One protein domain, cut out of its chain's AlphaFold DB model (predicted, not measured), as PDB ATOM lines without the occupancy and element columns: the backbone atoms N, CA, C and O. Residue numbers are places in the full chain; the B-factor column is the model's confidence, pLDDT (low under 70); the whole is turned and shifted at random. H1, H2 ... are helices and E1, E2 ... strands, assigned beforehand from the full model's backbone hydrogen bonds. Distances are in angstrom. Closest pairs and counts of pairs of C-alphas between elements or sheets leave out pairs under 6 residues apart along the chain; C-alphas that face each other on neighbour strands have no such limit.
ATOM      1  N   PRO A  15      41.408 -26.354 -21.002       91.00
ATOM      2  CA  PRO A  15      41.859 -26.257 -22.395       91.00
ATOM      3  C   PRO A  15      43.355 -26.549 -22.585       91.00
ATOM      4  O   PRO A  15      43.761 -27.132 -23.590       91.00
ATOM      5  N   MET A  16      44.209 -26.163 -21.626       92.00
ATOM      6  CA  MET A  16      45.640 -26.483 -21.689       92.00
ATOM      7  C   MET A  16      45.882 -27.990 -21.580       92.00
ATOM      8  O   MET A  16      46.689 -28.518 -22.344       92.00
ATOM      9  N   ALA A  17      45.172 -28.670 -20.675       92.81
ATOM     10  CA  ALA A  17      45.245 -30.119 -20.523       92.81
ATOM     11  C   ALA A  17      44.768 -30.840 -21.795       92.81
ATOM     12  O   ALA A  17      45.465 -31.726 -22.285       92.81
ATOM     13  N   MET A  18      43.653 -30.407 -22.397       94.62
ATOM     14  CA  MET A  18      43.135 -30.998 -23.640       94.62
ATOM     15  C   MET A  18      44.089 -30.804 -24.827       94.62
ATOM     16  O   MET A  18      44.369 -31.744 -25.573       94.62
ATOM     17  N   ARG A  19      44.679 -29.613 -24.987       93.94
ATOM     18  CA  ARG A  19      45.686 -29.371 -26.039       93.94
ATOM     19  C   ARG A  19      46.954 -30.197 -25.833       93.94
ATOM     20  O   ARG A  19      47.525 -30.682 -26.812       93.94
ATOM     21  N   ALA A  20      47.396 -30.349 -24.583       93.94
ATOM     22  CA  ALA A  20      48.545 -31.175 -24.236       93.94
ATOM     23  C   ALA A  20      48.274 -32.650 -24.543       93.94
ATOM     24  O   ALA A  20      49.071 -33.268 -25.245       93.94
ATOM     25  N   LEU A  21      47.111 -33.170 -24.138       95.81
ATOM     26  CA  LEU A  21      46.668 -34.515 -24.492       95.81
ATOM     27  C   LEU A  21      46.693 -34.722 -26.007       95.81
ATOM     28  O   LEU A  21      47.330 -35.652 -26.484       95.81
ATOM     29  N   ALA A  22      46.089 -33.823 -26.785       96.12
ATOM     30  CA  ALA A  22      46.102 -33.940 -28.241       96.12
ATOM     31  C   ALA A  22      47.522 -33.985 -28.834       96.12
ATOM     32  O   ALA A  22      47.739 -34.619 -29.866       96.12
ATOM     33  N   ALA A  23      48.503 -33.318 -28.216       94.69
ATOM     34  CA  ALA A  23      49.902 -33.415 -28.623       94.69
ATOM     35  C   ALA A  23      50.522 -34.780 -28.280       94.69
ATOM     36  O   ALA A  23      51.257 -35.314 -29.110       94.69
ATOM     37  N   GLU A  24      50.206 -35.358 -27.118       95.38
ATOM     38  CA  GLU A  24      50.630 -36.719 -26.756       95.38
ATOM     39  C   GLU A  24      50.037 -37.768 -27.704       95.38
ATOM     40  O   GLU A  24      50.767 -38.617 -28.217       95.38
ATOM     41  N   LEU A  25      48.747 -37.648 -28.037       96.00
ATOM     42  CA  LEU A  25      48.082 -38.546 -28.986       96.00
ATOM     43  C   LEU A  25      48.741 -38.494 -30.378       96.00
ATOM     44  O   LEU A  25      48.969 -39.522 -31.013       96.00
ATOM     45  N   ARG A  26      49.128 -37.295 -30.847       95.06
ATOM     46  CA  ARG A  26      49.877 -37.138 -32.112       95.06
ATOM     47  C   ARG A  26      51.260 -37.779 -32.050       95.06
ATOM     48  O   ARG A  26      51.741 -38.276 -33.064       95.06
ATOM     49  N   PHE A  27      51.913 -37.719 -30.892       95.06
ATOM     50  CA  PHE A  27      53.262 -38.244 -30.705       95.06
ATOM     51  C   PHE A  27      53.289 -39.778 -30.645       95.06
ATOM     52  O   PHE A  27      54.262 -40.387 -31.087       95.06
ATOM     53  N   ALA A  28      52.215 -40.406 -30.159       95.00
ATOM     54  CA  ALA A  28      52.099 -41.855 -30.019       95.00
ATOM     55  C   ALA A  28      50.916 -42.427 -30.835       95.00
ATOM     56  O   ALA A  28      49.961 -42.952 -30.255       95.00
ATOM     57  N   PRO A  29      50.958 -42.375 -32.183       95.19
ATOM     58  CA  PRO A  29      49.824 -42.738 -33.041       95.19
ATOM     59  C   PRO A  29      49.415 -44.212 -32.926       95.19
ATOM     60  O   PRO A  29      48.226 -44.517 -32.922       95.19
ATOM     61  N   THR A  30      50.375 -45.132 -32.782       95.06
ATOM     62  CA  THR A  30      50.086 -46.570 -32.637       95.06
ATOM     63  C   THR A  30      49.411 -46.886 -31.305       95.06
ATOM     64  O   THR A  30      48.445 -47.643 -31.272       95.06
ATOM     65  N   VAL A  31      49.894 -46.286 -30.211       95.38
ATOM     66  CA  VAL A  31      49.274 -46.425 -28.882       95.38
ATOM     67  C   VAL A  31      47.873 -45.824 -28.909       95.38
ATOM     68  O   VAL A  31      46.922 -46.478 -28.503       95.38
ATOM     69  N   THR A  32      47.737 -44.627 -29.486       96.25
ATOM     70  CA  THR A  32      46.452 -43.953 -29.704       96.25
ATOM     71  C   THR A  32      45.470 -44.873 -30.412       96.25
ATOM     72  O   THR A  32      44.390 -45.128 -29.887       96.25
ATOM     73  N   GLN A  33      45.858 -45.457 -31.547       96.56
ATOM     74  CA  GLN A  33      45.009 -46.409 -32.255       96.56
ATOM     75  C   GLN A  33      44.569 -47.570 -31.346       96.56
ATOM     76  O   GLN A  33      43.380 -47.863 -31.264       96.56
ATOM     77  N   GLN A  34      45.504 -48.213 -30.642       95.50
ATOM     78  CA  GLN A  34      45.213 -49.366 -29.781       95.50
ATOM     79  C   GLN A  34      44.243 -49.029 -28.643       95.50
ATOM     80  O   GLN A  34      43.317 -49.799 -28.387       95.50
ATOM     81  N   VAL A  35      44.428 -47.878 -27.991       95.38
ATOM     82  CA  VAL A  35      43.533 -47.399 -26.928       95.38
ATOM     83  C   VAL A  35      42.120 -47.236 -27.469       95.38
ATOM     84  O   VAL A  35      41.178 -47.776 -26.896       95.38
ATOM     85  N   PHE A  36      41.961 -46.550 -28.600       96.31
ATOM     86  CA  PHE A  36      40.641 -46.272 -29.158       96.31
ATOM     87  C   PHE A  36      39.954 -47.516 -29.739       96.31
ATOM     88  O   PHE A  36      38.751 -47.681 -29.544       96.31
ATOM     89  N   GLU A  37      40.694 -48.433 -30.371       96.38
ATOM     90  CA  GLU A  37      40.147 -49.735 -30.784       96.38
ATOM     91  C   GLU A  37      39.671 -50.554 -29.576       96.38
ATOM     92  O   GLU A  37      38.620 -51.192 -29.644       96.38
ATOM     93  N   SER A  38      40.406 -50.502 -28.460       94.50
ATOM     94  CA  SER A  38      40.048 -51.189 -27.216       94.50
ATOM     95  C   SER A  38      38.832 -50.563 -26.532       94.50
ATOM     96  O   SER A  38      37.919 -51.278 -26.132       94.50
ATOM     97  N   VAL A  39      38.781 -49.236 -26.399       94.12
ATOM     98  CA  VAL A  39      37.662 -48.551 -25.733       94.12
ATOM     99  C   VAL A  39      36.358 -48.749 -26.502       94.12
ATOM    100  O   VAL A  39      35.333 -49.067 -25.908       94.12
ATOM    101  N   PHE A  40      36.393 -48.596 -27.825       94.56
ATOM    102  CA  PHE A  40      35.186 -48.663 -28.646       94.56
ATOM    103  C   PHE A  40      34.889 -50.062 -29.203       94.56
ATOM    104  O   PHE A  40      33.824 -50.254 -29.782       94.56
ATOM    105  N   GLN A  41      35.784 -51.040 -29.016       95.00
ATOM    106  CA  GLN A  41      35.643 -52.418 -29.517       95.00
ATOM    107  C   GLN A  41      35.446 -52.481 -31.046       95.00
ATOM    108  O   GLN A  41      34.614 -53.222 -31.569       95.00
ATOM    109  N   ILE A  42      36.236 -51.689 -31.776       93.88
ATOM    110  CA  ILE A  42      36.150 -51.504 -33.235       93.88
ATOM    111  C   ILE A  42      37.537 -51.555 -33.891       93.88
ATOM    112  O   ILE A  42      38.566 -51.542 -33.222       93.88
ATOM    113  N   ARG A  43      37.573 -51.581 -35.229       95.12
ATOM    114  CA  ARG A  43      38.795 -51.395 -36.031       95.12
ATOM    115  C   ARG A  43      38.759 -50.041 -36.724       95.12
ATOM    116  O   ARG A  43      37.953 -49.854 -37.633       95.12
ATOM    117  N   ILE A  44      39.657 -49.138 -36.341       95.50
ATOM    118  CA  ILE A  44      39.649 -47.741 -36.817       95.50
ATOM    119  C   ILE A  44      40.688 -47.465 -37.910       95.50
ATOM    120  O   ILE A  44      40.505 -46.543 -38.702       95.50
ATOM    121  N   GLY A  45      41.719 -48.308 -38.028       94.69
ATOM    122  CA  GLY A  45      42.799 -48.128 -39.005       94.69
ATOM    123  C   GLY A  45      43.824 -47.078 -38.569       94.69
ATOM    124  O   GLY A  45      43.878 -46.706 -37.397       94.69
ATOM    125  N   SER A  46      44.674 -46.635 -39.500       94.50
ATOM    126  CA  SER A  46      45.770 -45.715 -39.172       94.50
ATOM    127  C   SER A  46      45.274 -44.302 -38.824       94.50
ATOM    128  O   SER A  46      44.191 -43.879 -39.239       94.50
ATOM    129  N   LEU A  47      46.053 -43.579 -38.011       96.12
ATOM    130  CA  LEU A  47      45.747 -42.206 -37.612       96.12
ATOM    131  C   LEU A  47      46.021 -41.237 -38.773       96.12
ATOM    132  O   LEU A  47      47.169 -41.088 -39.188       96.12
ATOM    133  N   ASN A  48      44.995 -40.508 -39.217       95.31
ATOM    134  CA  ASN A  48      45.120 -39.484 -40.256       95.31
ATOM    135  C   ASN A  48      45.400 -38.101 -39.663       95.31
ATOM    136  O   ASN A  48      46.280 -37.377 -40.135       95.31
ATOM    137  N   ARG A  49      44.620 -37.694 -38.653       95.50
ATOM    138  CA  ARG A  49      44.656 -36.320 -38.135       95.50
ATOM    139  C   ARG A  49      44.142 -36.217 -36.704       95.50
ATOM    140  O   ARG A  49      43.208 -36.903 -36.320       95.50
ATOM    141  N   ILE A  50      44.700 -35.269 -35.946       95.69
ATOM    142  CA  ILE A  50      44.165 -34.824 -34.650       95.69
ATOM    143  C   ILE A  50      44.016 -33.307 -34.660       95.69
ATOM    144  O   ILE A  50      44.996 -32.584 -34.887       95.69
ATOM    145  N   SER A  51      42.814 -32.820 -34.371       93.19
ATOM    146  CA  SER A  51      42.467 -31.396 -34.283       93.19
ATOM    147  C   SER A  51      41.953 -31.058 -32.882       93.19
ATOM    148  O   SER A  51      41.421 -31.929 -32.205       93.19
ATOM    149  N   CYS A  52      42.121 -29.807 -32.455       90.94
ATOM    150  CA  CYS A  52      41.648 -29.314 -31.159       90.94
ATOM    151  C   CYS A  52      40.657 -28.173 -31.367       90.94
ATOM    152  O   CYS A  52      40.822 -27.427 -32.337       90.94
ATOM    153  N   GLU A  53      39.706 -28.020 -30.444       82.25
ATOM    154  CA  GLU A  53      38.766 -26.889 -30.381       82.25
ATOM    155  C   GLU A  53      38.089 -26.652 -31.743       82.25
ATOM    156  O   GLU A  53      38.162 -25.574 -32.344       82.25
ATOM    157  N   VAL A  54      37.502 -27.714 -32.305       74.06
ATOM    158  CA  VAL A  54      37.036 -27.703 -33.696       74.06
ATOM    159  C   VAL A  54      35.705 -26.966 -33.787       74.06
ATOM    160  O   VAL A  54      34.632 -27.556 -33.720       74.06
ATOM    161  N   SER A  55      35.775 -25.659 -34.022       67.88
ATOM    162  CA  SER A  55      34.601 -24.775 -34.087       67.88
ATOM    163  C   SER A  55      33.546 -25.160 -35.130       67.88
ATOM    164  O   SER A  55      32.383 -24.802 -34.993       67.88
ATOM    165  N   LYS A  56      33.922 -25.926 -36.163       65.25
ATOM    166  CA  LYS A  56      32.988 -26.465 -37.171       65.25
ATOM    167  C   LYS A  56      32.248 -27.739 -36.732       65.25
ATOM    168  O   LYS A  56      31.429 -28.234 -37.497       65.25
ATOM    169  N   ARG A  57      32.579 -28.294 -35.564       66.38
ATOM    170  CA  ARG A  57      31.986 -29.504 -34.974       66.38
ATOM    171  C   ARG A  57      31.610 -29.221 -33.520       66.38
ATOM    172  O   ARG A  57      32.132 -29.851 -32.610       66.38
ATOM    173  N   GLU A  58      30.796 -28.184 -33.329       74.94
ATOM    174  CA  GLU A  58      30.238 -27.785 -32.026       74.94
ATOM    175  C   GLU A  58      31.271 -27.473 -30.928       74.94
ATOM    176  O   GLU A  58      30.940 -27.437 -29.751       74.94
ATOM    177  N   ASN A  59      32.510 -27.146 -31.316       77.44
ATOM    178  CA  ASN A  59      33.636 -26.912 -30.407       77.44
ATOM    179  C   ASN A  59      34.071 -28.142 -29.597       77.44
ATOM    180  O   ASN A  59      34.602 -27.957 -28.508       77.44
ATOM    181  N   LEU A  60      33.942 -29.353 -30.156       86.19
ATOM    182  CA  LEU A  60      34.591 -30.548 -29.600       86.19
ATOM    183  C   LEU A  60      36.050 -30.259 -29.217       86.19
ATOM    184  O   LEU A  60      36.829 -29.759 -30.049       86.19
ATOM    185  N   ASP A  61      36.415 -30.609 -27.982       92.38
ATOM    186  CA  ASP A  61      37.748 -30.343 -27.438       92.38
ATOM    187  C   ASP A  61      38.848 -30.988 -28.290       92.38
ATOM    188  O   ASP A  61      39.837 -30.333 -28.646       92.38
ATOM    189  N   ILE A  62      38.674 -32.263 -28.657       95.88
ATOM    190  CA  ILE A  62      39.573 -32.989 -29.561       95.88
ATOM    191  C   ILE A  62      38.759 -33.795 -30.570       95.88
ATOM    192  O   ILE A  62      37.802 -34.485 -30.235       95.88
ATOM    193  N   VAL A  63      39.198 -33.757 -31.824       96.69
ATOM    194  CA  VAL A  63      38.679 -34.600 -32.900       96.69
ATOM    195  C   VAL A  63      39.827 -35.392 -33.499       96.69
ATOM    196  O   VAL A  63      40.838 -34.815 -33.916       96.69
ATOM    197  N   ILE A  64      39.652 -36.704 -33.571       96.75
ATOM    198  CA  ILE A  64      40.626 -37.660 -34.083       96.75
ATOM    199  C   ILE A  64      40.037 -38.331 -35.315       96.75
ATOM    200  O   ILE A  64      38.985 -38.955 -35.252       96.75
ATOM    201  N   GLU A  65      40.718 -38.203 -36.444       97.00
ATOM    202  CA  GLU A  65      40.333 -38.830 -37.703       97.00
ATOM    203  C   GLU A  65      41.279 -40.002 -37.961       97.00
ATOM    204  O   GLU A  65      42.493 -39.816 -38.097       97.00
ATOM    205  N   PHE A  66      40.716 -41.202 -38.033       97.50
ATOM    206  CA  PHE A  66      41.376 -42.413 -38.507       97.50
ATOM    207  C   PHE A  66      40.894 -42.751 -39.923       97.50
ATOM    208  O   PHE A  66      39.999 -42.103 -40.465       97.50
ATOM    209  N   GLU A  67      41.477 -43.774 -40.546       96.88
ATOM    210  CA  GLU A  67      41.057 -44.253 -41.871       96.88
ATOM    211  C   GLU A  67      39.584 -44.672 -41.944       96.88
ATOM    212  O   GLU A  67      38.967 -44.534 -42.998       96.88
ATOM    213  N   ARG A  68      39.032 -45.226 -40.857       96.44
ATOM    214  CA  ARG A  68      37.703 -45.861 -40.857       96.44
ATOM    215  C   ARG A  68      36.717 -45.260 -39.866       96.44
ATOM    216  O   ARG A  68      35.587 -45.730 -39.810       96.44
ATOM    217  N   ALA A  69      37.151 -44.292 -39.066       96.44
ATOM    218  CA  ALA A  69      36.324 -43.697 -38.029       96.44
ATOM    219  C   ALA A  69      36.828 -42.312 -37.628       96.44
ATOM    220  O   ALA A  69      38.027 -42.027 -37.634       96.44
ATOM    221  N   THR A  70      35.892 -41.485 -37.195       96.50
ATOM    222  CA  THR A  70      36.120 -40.208 -36.538       96.50
ATOM    223  C   THR A  70      35.706 -40.322 -35.080       96.50
ATOM    224  O   THR A  70      34.566 -40.669 -34.784       96.50
ATOM    225  N   ILE A  71      36.612 -39.982 -34.170       96.75
ATOM    226  CA  ILE A  71      36.374 -40.012 -32.729       96.75
ATOM    227  C   ILE A  71      36.410 -38.587 -32.180       96.75
ATOM    228  O   ILE A  71      37.393 -37.868 -32.370       96.75
ATOM    229  N   GLY A  72      35.343 -38.181 -31.498       96.31
ATOM    230  CA  GLY A  72      35.306 -36.969 -30.684       96.31
ATOM    231  C   GLY A  72      35.705 -37.277 -29.246       96.31
ATOM    232  O   GLY A  72      35.302 -38.305 -28.706       96.31
ATOM    233  N   ILE A  73      36.483 -36.394 -28.627       96.38
ATOM    234  CA  ILE A  73      36.734 -36.407 -27.186       96.38
ATOM    235  C   ILE A  73      36.260 -35.080 -26.625       96.38
ATOM    236  O   ILE A  73      36.735 -34.032 -27.066       96.38
ATOM    237  N   GLU A  74      35.399 -35.161 -25.622       94.81
ATOM    238  CA  GLU A  74      34.961 -34.024 -24.829       94.81
ATOM    239  C   GLU A  74      35.522 -34.136 -23.411       94.81
ATOM    240  O   GLU A  74      35.298 -35.125 -22.707       94.81
ATOM    241  N   GLY A  75      36.300 -33.138 -22.999       93.12
ATOM    242  CA  GLY A  75      36.980 -33.098 -21.715       93.12
ATOM    243  C   GLY A  75      36.189 -32.320 -20.673       93.12
ATOM    244  O   GLY A  75      35.785 -31.176 -20.888       93.12
ATOM    245  N   LYS A  76      36.006 -32.912 -19.489       91.19
ATOM    246  CA  LYS A  76      35.395 -32.236 -18.339       91.19
ATOM    247  C   LYS A  76      36.152 -32.531 -17.053       91.19
ATOM    248  O   LYS A  76      36.075 -33.612 -16.476       91.19
ATOM    249  N   ILE A  77      36.880 -31.528 -16.576       88.19
ATOM    250  CA  ILE A  77      37.559 -31.546 -15.281       88.19
ATOM    251  C   ILE A  77      36.756 -30.745 -14.256       88.19
ATOM    252  O   ILE A  77      36.489 -31.235 -13.164       88.19
ATOM    253  N   GLY A  78      36.376 -29.508 -14.576       81.69
ATOM    254  CA  GLY A  78      35.635 -28.638 -13.652       81.69
ATOM    255  C   GLY A  78      34.140 -28.548 -13.954       81.69
ATOM    256  O   GLY A  78      33.327 -28.263 -13.065       81.69
ATOM    257  N   HIS A  79      33.762 -28.816 -15.198       82.38
ATOM    258  CA  HIS A  79      32.412 -28.625 -15.721       82.38
ATOM    259  C   HIS A  79      31.631 -29.940 -15.784       82.38
ATOM    260  O   HIS A  79      32.196 -31.014 -15.612       82.38
ATOM    261  N   GLU A  80      30.316 -29.843 -15.943       84.94
ATOM    262  CA  GLU A  80      29.462 -31.008 -16.163       84.94
ATOM    263  C   GLU A  80      29.302 -31.252 -17.668       84.94
ATOM    264  O   GLU A  80      29.279 -30.304 -18.456       84.94
ATOM    265  N   VAL A  81      29.183 -32.520 -18.054       86.00
ATOM    266  CA  VAL A  81      28.698 -32.919 -19.375       86.00
ATOM    267  C   VAL A  81      27.173 -32.844 -19.373       86.00
ATOM    268  O   VAL A  81      26.537 -33.384 -18.474       86.00
ATOM    269  N   THR A  82      26.575 -32.229 -20.394       85.12
ATOM    270  CA  THR A  82      25.108 -32.178 -20.535       85.12
ATOM    271  C   THR A  82      24.635 -33.052 -21.692       85.12
ATOM    272  O   THR A  82      25.321 -33.149 -22.710       85.12
ATOM    273  N   LEU A  83      23.437 -33.640 -21.584       85.69
ATOM    274  CA  LEU A  83      22.871 -34.479 -22.650       85.69
ATOM    275  C   LEU A  83      22.755 -33.715 -23.975       85.69
ATOM    276  O   LEU A  83      23.207 -34.197 -25.007       85.69
ATOM    277  N   GLY A  84      22.243 -32.483 -23.937       85.44
ATOM    278  CA  GLY A  84      22.121 -31.669 -25.146       85.44
ATOM    279  C   GLY A  84      23.472 -31.346 -25.793       85.44
ATOM    280  O   GLY A  84      23.531 -31.148 -27.002       85.44
ATOM    281  N   GLN A  85      24.560 -31.278 -25.018       86.69
ATOM    282  CA  GLN A  85      25.906 -31.147 -25.575       86.69
ATOM    283  C   GLN A  85      26.343 -32.438 -26.275       86.69
ATOM    284  O   GLN A  85      26.737 -32.373 -27.437       86.69
ATOM    285  N   LEU A  86      26.174 -33.594 -25.625       89.31
ATOM    286  CA  LEU A  86      26.497 -34.894 -26.221       89.31
ATOM    287  C   LEU A  86      25.724 -35.151 -27.517       89.31
ATOM    288  O   LEU A  86      26.308 -35.600 -28.495       89.31
ATOM    289  N   GLU A  87      24.429 -34.834 -27.554       89.62
ATOM    290  CA  GLU A  87      23.593 -34.975 -28.753       89.62
ATOM    291  C   GLU A  87      24.101 -34.127 -29.918       89.62
ATOM    292  O   GLU A  87      24.143 -34.596 -31.057       89.62
ATOM    293  N   ARG A  88      24.511 -32.883 -29.649       87.94
ATOM    294  CA  ARG A  88      25.071 -32.001 -30.678       87.94
ATOM    295  C   ARG A  88      26.412 -32.520 -31.188       87.94
ATOM    296  O   ARG A  88      26.607 -32.597 -32.396       87.94
ATOM    297  N   GLU A  89      27.305 -32.906 -30.285       90.25
ATOM    298  CA  GLU A  89      28.652 -33.382 -30.618       90.25
ATOM    299  C   GLU A  89      28.642 -34.721 -31.358       90.25
ATOM    300  O   GLU A  89      29.367 -34.891 -32.341       90.25
ATOM    301  N   TRP A  90      27.779 -35.645 -30.936       90.31
ATOM    302  CA  TRP A  90      27.608 -36.960 -31.552       90.31
ATOM    303  C   TRP A  90      27.279 -36.877 -33.042       90.31
ATOM    304  O   TRP A  90      27.794 -37.658 -33.832       90.31
ATOM    305  N   ASN A  91      26.498 -35.881 -33.466       90.31
ATOM    306  CA  ASN A  91      26.131 -35.704 -34.875       90.31
ATOM    307  C   ASN A  91      27.315 -35.338 -35.796       90.31
ATOM    308  O   ASN A  91      27.135 -35.221 -37.010       90.31
ATOM    309  N   HIS A  92      28.519 -35.141 -35.249       91.25
ATOM    310  CA  HIS A  92      29.715 -34.747 -35.993       91.25
ATOM    311  C   HIS A  92      30.841 -35.788 -35.998       91.25
ATOM    312  O   HIS A  92      31.896 -35.531 -36.599       91.25
ATOM    313  N   VAL A  93      30.655 -36.926 -35.330       94.19
ATOM    314  CA  VAL A  93      31.667 -37.978 -35.171       94.19
ATOM    315  C   VAL A  93      31.019 -39.360 -35.250       94.19
ATOM    316  O   VAL A  93      29.824 -39.501 -35.030       94.19
ATOM    317  N   ASP A  94      31.807 -40.388 -35.563       95.94
ATOM    318  CA  ASP A  94      31.315 -41.774 -35.585       95.94
ATOM    319  C   ASP A  94      31.271 -42.371 -34.169       95.94
ATOM    320  O   ASP A  94      30.470 -43.259 -33.882       95.94
ATOM    321  N   HIS A  95      32.147 -41.882 -33.284       96.25
ATOM    322  CA  HIS A  95      32.250 -42.295 -31.889       96.25
ATOM    323  C   HIS A  95      32.551 -41.097 -30.981       96.25
ATOM    324  O   HIS A  95      33.344 -40.227 -31.345       96.25
ATOM    325  N   LEU A  96      31.969 -41.076 -29.780       95.31
ATOM    326  CA  LEU A  96      32.168 -40.014 -28.797       95.31
ATOM    327  C   LEU A  96      32.719 -40.586 -27.490       95.31
ATOM    328  O   LEU A  96      32.221 -41.582 -26.962       95.31
ATOM    329  N   MET A  97      33.765 -39.946 -26.982       95.94
ATOM    330  CA  MET A  97      34.384 -40.231 -25.698       95.94
ATOM    331  C   MET A  97      34.239 -39.016 -24.789       95.94
ATOM    332  O   MET A  97      34.558 -37.896 -25.174       95.94
ATOM    333  N   VAL A  98      33.827 -39.262 -23.556       95.56
ATOM    334  CA  VAL A  98      33.821 -38.291 -22.471       95.56
ATOM    335  C   VAL A  98      35.023 -38.576 -21.578       95.56
ATOM    336  O   VAL A  98      35.138 -39.662 -21.007       95.56
ATOM    337  N   LEU A  99      35.921 -37.600 -21.465       96.12
ATOM    338  CA  LEU A  99      37.125 -37.676 -20.646       96.12
ATOM    339  C   LEU A  99      36.945 -36.859 -19.366       96.12
ATOM    340  O   LEU A  99      36.860 -35.630 -19.402       96.12
ATOM    341  N   VAL A 100      36.928 -37.536 -18.222       94.56
ATOM    342  CA  VAL A 100      36.661 -36.924 -16.909       94.56
ATOM    343  C   VAL A 100      37.761 -37.225 -15.903       94.56
ATOM    344  O   VAL A 100      38.610 -38.082 -16.125       94.56
ATOM    345  N   LYS A 101      37.784 -36.517 -14.768       92.50
ATOM    346  CA  LYS A 101      38.654 -36.927 -13.649       92.50
ATOM    347  C   LYS A 101      38.200 -38.256 -13.055       92.50
ATOM    348  O   LYS A 101      39.029 -39.115 -12.789       92.50
ATOM    349  N   GLU A 102      36.895 -38.417 -12.875       90.62
ATOM    350  CA  GLU A 102      36.291 -39.577 -12.228       90.62
ATOM    351  C   GLU A 102      34.990 -39.936 -12.972       90.62
ATOM    352  O   GLU A 102      34.166 -39.040 -13.187       90.62
ATOM    353  N   PRO A 103      34.800 -41.194 -13.420       90.56
ATOM    354  CA  PRO A 103      33.648 -41.590 -14.239       90.56
ATOM    355  C   PRO A 103      32.287 -41.308 -13.597       90.56
ATOM    356  O   PRO A 103      31.327 -41.004 -14.302       90.56
ATOM    357  N   GLU A 104      32.211 -41.348 -12.266       87.19
ATOM    358  CA  GLU A 104      30.994 -41.108 -11.485       87.19
ATOM    359  C   GLU A 104      30.476 -39.666 -11.610       87.19
ATOM    360  O   GLU A 104      29.345 -39.386 -11.225       87.19
ATOM    361  N   ASP A 105      31.277 -38.738 -12.150       84.44
ATOM    362  CA  ASP A 105      30.838 -37.364 -12.428       84.44
ATOM    363  C   ASP A 105      29.935 -37.247 -13.666       84.44
ATOM    364  O   ASP A 105      29.343 -36.189 -13.898       84.44
ATOM    365  N   VAL A 106      29.814 -38.311 -14.466       87.44
ATOM    366  CA  VAL A 106      28.903 -38.362 -15.612       87.44
ATOM    367  C   VAL A 106      27.564 -38.947 -15.160       87.44
ATOM    368  O   VAL A 106      27.364 -40.156 -15.145       87.44
ATOM    369  N   MET A 107      26.625 -38.069 -14.804       78.75
ATOM    370  CA  MET A 107      25.321 -38.443 -14.228       78.75
ATOM    371  C   MET A 107      24.229 -38.753 -15.270       78.75
ATOM    372  O   MET A 107      23.068 -38.952 -14.917       78.75
ATOM    373  N   ILE A 108      24.567 -38.769 -16.560       81.44
ATOM    374  CA  ILE A 108      23.611 -39.013 -17.645       81.44
ATOM    375  C   ILE A 108      23.368 -40.526 -17.739       81.44
ATOM    376  O   ILE A 108      24.234 -41.266 -18.196       81.44
ATOM    377  N   GLN A 109      22.206 -40.988 -17.269       68.12
ATOM    378  CA  GLN A 109      21.861 -42.418 -17.229       68.12
ATOM    379  C   GLN A 109      21.059 -42.879 -18.458       68.12
ATOM    380  O   GLN A 109      21.299 -43.973 -18.958       68.12
ATOM    381  N   ASP A 110      20.185 -42.023 -18.993       67.69
ATOM    382  CA  ASP A 110      19.308 -42.335 -20.129       67.69
ATOM    383  C   ASP A 110      19.647 -41.452 -21.335       67.69
ATOM    384  O   ASP A 110      18.998 -40.443 -21.611       67.69
ATOM    385  N   SER A 111      20.707 -41.823 -22.052       76.44
ATOM    386  CA  SER A 111      21.125 -41.148 -23.281       76.44
ATOM    387  C   SER A 111      20.859 -42.029 -24.496       76.44
ATOM    388  O   SER A 111      21.319 -43.168 -24.558       76.44
ATOM    389  N   SER A 112      20.182 -41.486 -25.511       82.56
ATOM    390  CA  SER A 112      20.121 -42.115 -26.838       82.56
ATOM    391  C   SER A 112      21.440 -42.004 -27.609       82.56
ATOM    392  O   SER A 112      21.611 -42.662 -28.632       82.56
ATOM    393  N   VAL A 113      22.362 -41.159 -27.140       85.19
ATOM    394  CA  VAL A 113      23.708 -40.997 -27.694       85.19
ATOM    395  C   VAL A 113      24.623 -42.063 -27.091       85.19
ATOM    396  O   VAL A 113      24.812 -42.052 -25.871       85.19
ATOM    397  N   PRO A 114      25.222 -42.950 -27.902       89.44
ATOM    398  CA  PRO A 114      26.211 -43.895 -27.415       89.44
ATOM    399  C   PRO A 114      27.565 -43.190 -27.254       89.44
ATOM    400  O   PRO A 114      28.222 -42.837 -28.229       89.44
ATOM    401  N   TYR A 115      28.010 -43.010 -26.013       93.06
ATOM    402  CA  TYR A 115      29.337 -42.483 -25.691       93.06
ATOM    403  C   TYR A 115      30.071 -43.418 -24.728       93.06
ATOM    404  O   TYR A 115      29.457 -44.213 -24.020       93.06
ATOM    405  N   GLN A 116      31.398 -43.326 -24.711       94.56
ATOM    406  CA  GLN A 116      32.245 -44.019 -23.737       94.56
ATOM    407  C   GLN A 116      32.776 -43.022 -22.714       94.56
ATOM    408  O   GLN A 116      33.162 -41.916 -23.082       94.56
ATOM    409  N   VAL A 117      32.820 -43.408 -21.440       94.75
ATOM    410  CA  VAL A 117      33.432 -42.601 -20.374       94.75
ATOM    411  C   VAL A 117      34.775 -43.216 -20.013       94.75
ATOM    412  O   VAL A 117      34.853 -44.415 -19.757       94.75
ATOM    413  N   ILE A 118      35.825 -42.400 -19.974       95.50
ATOM    414  CA  ILE A 118      37.148 -42.803 -19.491       95.50
ATOM    415  C   ILE A 118      37.693 -41.735 -18.543       95.50
ATOM    416  O   ILE A 118      37.446 -40.538 -18.729       95.50
ATOM    417  N   SER A 119      38.428 -42.152 -17.514       95.75
ATOM    418  CA  SER A 119      39.120 -41.205 -16.643       95.75
ATOM    419  C   SER A 119      40.462 -40.757 -17.229       95.75
ATOM    420  O   SER A 119      41.088 -41.463 -18.023       95.75
ATOM    421  N   TRP A 120      40.942 -39.588 -16.802       95.25
ATOM    422  CA  TRP A 120      42.301 -39.134 -17.102       95.25
ATOM    423  C   TRP A 120      43.357 -40.145 -16.664       95.25
ATOM    424  O   TRP A 120      44.269 -40.421 -17.434       95.25
ATOM    425  N   ASP A 121      43.220 -40.725 -15.473       93.75
ATOM    426  CA  ASP A 121      44.182 -41.705 -14.970       93.75
ATOM    427  C   ASP A 121      44.201 -42.961 -15.856       93.75
ATOM    428  O   ASP A 121      45.267 -43.356 -16.324       93.75
ATOM    429  N   GLN A 122      43.027 -43.509 -16.198       94.94
ATOM    430  CA  GLN A 122      42.900 -44.655 -17.108       94.94
ATOM    431  C   GLN A 122      43.509 -44.368 -18.483       94.94
ATOM    432  O   GLN A 122      44.210 -45.204 -19.046       94.94
ATOM    433  N   LEU A 123      43.264 -43.179 -19.040       95.50
ATOM    434  CA  LEU A 123      43.825 -42.810 -20.335       95.50
ATOM    435  C   LEU A 123      45.353 -42.674 -20.265       95.50
ATOM    436  O   LEU A 123      46.048 -43.168 -21.152       95.50
ATOM    437  N   LEU A 124      45.881 -42.020 -19.226       94.00
ATOM    438  CA  LEU A 124      47.313 -41.752 -19.072       94.00
ATOM    439  C   LEU A 124      48.139 -43.006 -18.762       94.00
ATOM    440  O   LEU A 124      49.316 -43.036 -19.120       94.00
ATOM    441  N   GLU A 125      47.547 -44.059 -18.194       94.06
ATOM    442  CA  GLU A 125      48.210 -45.364 -18.021       94.06
ATOM    443  C   GLU A 125      48.737 -45.945 -19.343       94.06
ATOM    444  O   GLU A 125      49.771 -46.615 -19.369       94.06
ATOM    445  N   HIS A 126      48.082 -45.636 -20.464       94.31
ATOM    446  CA  HIS A 126      48.531 -46.059 -21.790       94.31
ATOM    447  C   HIS A 126      49.715 -45.243 -22.332       94.31
ATOM    448  O   HIS A 126      50.379 -45.682 -23.272       94.31
ATOM    449  N   TYR A 127      50.018 -44.085 -21.739       93.62
ATOM    450  CA  TYR A 127      51.083 -43.176 -22.167       93.62
ATOM    451  C   TYR A 127      52.109 -42.979 -21.037       93.62
ATOM    452  O   TYR A 127      52.226 -41.884 -20.488       93.62
ATOM    453  N   PRO A 128      52.919 -44.001 -20.700       85.50
ATOM    454  CA  PRO A 128      53.847 -43.937 -19.565       85.50
ATOM    455  C   PRO A 128      54.951 -42.879 -19.724       85.50
ATOM    456  O   PRO A 128      55.568 -42.472 -18.744       85.50
ATOM    457  N   THR A 129      55.212 -42.422 -20.952       87.94
ATOM    458  CA  THR A 129      56.153 -41.333 -21.256       87.94
ATOM    459  C   THR A 129      55.448 -40.003 -21.536       87.94
ATOM    460  O   THR A 129      56.061 -39.105 -22.115       87.94
ATOM    461  N   SER A 130      54.163 -39.891 -21.184       89.94
ATOM    462  CA  SER A 130      53.375 -38.674 -21.355       89.94
ATOM    463  C   SER A 130      54.005 -37.508 -20.603       89.94
ATOM    464  O   SER A 130      54.402 -37.631 -19.442       89.94
ATOM    465  N   ARG A 131      54.053 -36.343 -21.251       89.94
ATOM    466  CA  ARG A 131      54.467 -35.094 -20.593       89.94
ATOM    467  C   ARG A 131      53.363 -34.482 -19.738       89.94
ATOM    468  O   ARG A 131      53.668 -33.653 -18.888       89.94
ATOM    469  N   ILE A 132      52.104 -34.856 -19.970       91.56
ATOM    470  CA  ILE A 132      50.995 -34.528 -19.074       91.56
ATOM    471  C   ILE A 132      50.867 -35.625 -18.019       91.56
ATOM    472  O   ILE A 132      50.778 -36.810 -18.344       91.56
ATOM    473  N   THR A 133      50.889 -35.221 -16.755       90.25
ATOM    474  CA  THR A 133      50.886 -36.138 -15.613       90.25
ATOM    475  C   THR A 133      49.565 -36.079 -14.848       90.25
ATOM    476  O   THR A 133      48.837 -35.087 -14.909       90.25
ATOM    477  N   ALA A 134      49.289 -37.096 -14.028       88.50
ATOM    478  CA  ALA A 134      48.171 -37.058 -13.081       88.50
ATOM    479  C   ALA A 134      48.261 -35.850 -12.122       88.50
ATOM    480  O   ALA A 134      47.245 -35.299 -11.698       88.50
ATOM    481  N   ALA A 135      49.475 -35.387 -11.797       87.94
ATOM    482  CA  ALA A 135      49.677 -34.201 -10.967       87.94
ATOM    483  C   ALA A 135      49.245 -32.902 -11.673       87.94
ATOM    484  O   ALA A 135      48.715 -32.006 -11.012       87.94
ATOM    485  N   ASP A 136      49.425 -32.808 -12.996       90.69
ATOM    486  CA  ASP A 136      48.928 -31.684 -13.797       90.69
ATOM    487  C   ASP A 136      47.397 -31.666 -13.800       90.69
ATOM    488  O   ASP A 136      46.797 -30.653 -13.438       90.69
ATOM    489  N   ILE A 137      46.759 -32.805 -14.093       91.81
ATOM    490  CA  ILE A 137      45.293 -32.937 -14.094       91.81
ATOM    491  C   ILE A 137      44.699 -32.584 -12.729       91.81
ATOM    492  O   ILE A 137      43.726 -31.838 -12.636       91.81
ATOM    493  N   ASN A 138      45.322 -33.051 -11.648       88.69
ATOM    494  CA  ASN A 138      44.890 -32.730 -10.291       88.69
ATOM    495  C   ASN A 138      45.129 -31.270  -9.886       88.69
ATOM    496  O   ASN A 138      44.576 -30.820  -8.885       88.69
ATOM    497  N   SER A 139      45.928 -30.519 -10.646       87.62
ATOM    498  CA  SER A 139      46.127 -29.088 -10.424       87.62
ATOM    499  C   SER A 139      45.093 -28.201 -11.114       87.62
ATOM    500  O   SER A 139      44.940 -27.041 -10.720       87.62
ATOM    501  N   VAL A 140      44.386 -28.729 -12.118       88.62
ATOM    502  CA  VAL A 140      43.306 -28.011 -12.796       88.62
ATOM    503  C   VAL A 140      42.175 -27.760 -11.800       88.62
ATOM    504  O   VAL A 140      41.782 -28.645 -11.041       88.62
ATOM    505  N   ASN A 141      41.655 -26.532 -11.790       85.31
ATOM    506  CA  ASN A 141      40.584 -26.134 -10.884       85.31
ATOM    507  C   ASN A 141      39.307 -26.957 -11.130       85.31
ATOM    508  O   ASN A 141      38.629 -26.769 -12.137       85.31
TER     509      ASN A 141
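AT A GLANCE: This is residues 15 to 141 of the 322 residues of an uncharacterized protein of Glutamicibacter sp. BW80 (UniProt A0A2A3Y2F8). A strongly twisted sheet of five strands makes the core, with helices H1 and H2 over one face and the short helix H3 over the other. H4, straight after E5, and H5 fold back as a small helical hairpin, with H5 off the sheet near H1. The printed part has 127 residues, with five named helices and five named strands in the order H1 H2 E1 E2 E3 H3 E4 E5 H4 H5; the sheet is mixed, its order E1 E2 E3 E4 E5, and the class is mixed, helices and strands. The whole is compact, with a radius of gyration of the C-alphas of 13.5 A, and spans 36 by 35 by 27 A.

HOW THE PARTS SIT: H1, residues 15 to 27, and H2, residues 29 to 40, only just touch, with 3 pairs of C-alphas within 8 A, and only at the corner; the closest C-alphas, of Leu 25 and Thr 32, are 5.7 A apart. E1, residues 47 to 54, E2, residues 60 to 66, and E3, residues 70 to 76, form a meander, each strand the antiparallel neighbour of the one before; N 51 and O 63 are within hydrogen-bond range at 2.8 A, as are N 64 and O 71 at 2.8 A. H1 is on the sheet at a height of 8.4 A, over E2 and along the strands, its closest C-alphas to E2 being Met 18 and Asp 61, 6.6 A. H2 is on the sheet too, with the C-alphas of Pro 29 and Leu 47 its closest to E1, 6.1 A. E3, H3, residues 83 to 90, and E4, residues 95 to 100, form a strand-helix-strand unit, two parallel neighbour strands with a helix between, whose crossover is right-handed; N 97 and O 72 are 2.8 A apart. H3 is on the opposite face from H1 at a height of 9.5 A, its closest C-alphas to E4 being Trp 90 and Leu 96, 6.1 A. E5, residues 115 to 119, is parallel to E4, with N 98 and O 116 at 2.8 A. H4, residues 120 to 125, is on the sheet; H1, H2 and H4 on one face and H3 on the other make three layers. H4 and H5, residues 134 to 139, touch as a helical hairpin at a shallow tilt of 23 degrees, opposite ways, the closest C-alphas being Asp 121 and Ala 134, 6.4 A. H5 is close to H1 but not clearly touching, at 7.0 A between the C-alphas of Ala 17 and Ile 137. In H1 to H5 every O i to N i+4 pair is within hydrogen-bond range.

IN THESE COORDINATES: H1 begins at C-alpha 15, (41.859, -26.257, -22.395), and measures 18.5 A from first to last C-alpha; H2 measures 16.4 A. E1, E2, E3 and E4 measure 17.4, 16.3, 19.9 and 16.5 A, and E3 begins at C-alpha 70, (36.120, -40.208, -36.538). H5 ends at C-alpha 139, (46.127, -29.088, -10.424).

THE WHOLE: The C-alphas farthest apart, of Asp 110 and Thr 129, are 36.9 A apart. The printed part has no cut, and the long link is E4 to E5, residues 101 to 114. Mean pLDDT of the printed part is 90.7; residues 55 to 57 and 109 to 110 are under 70.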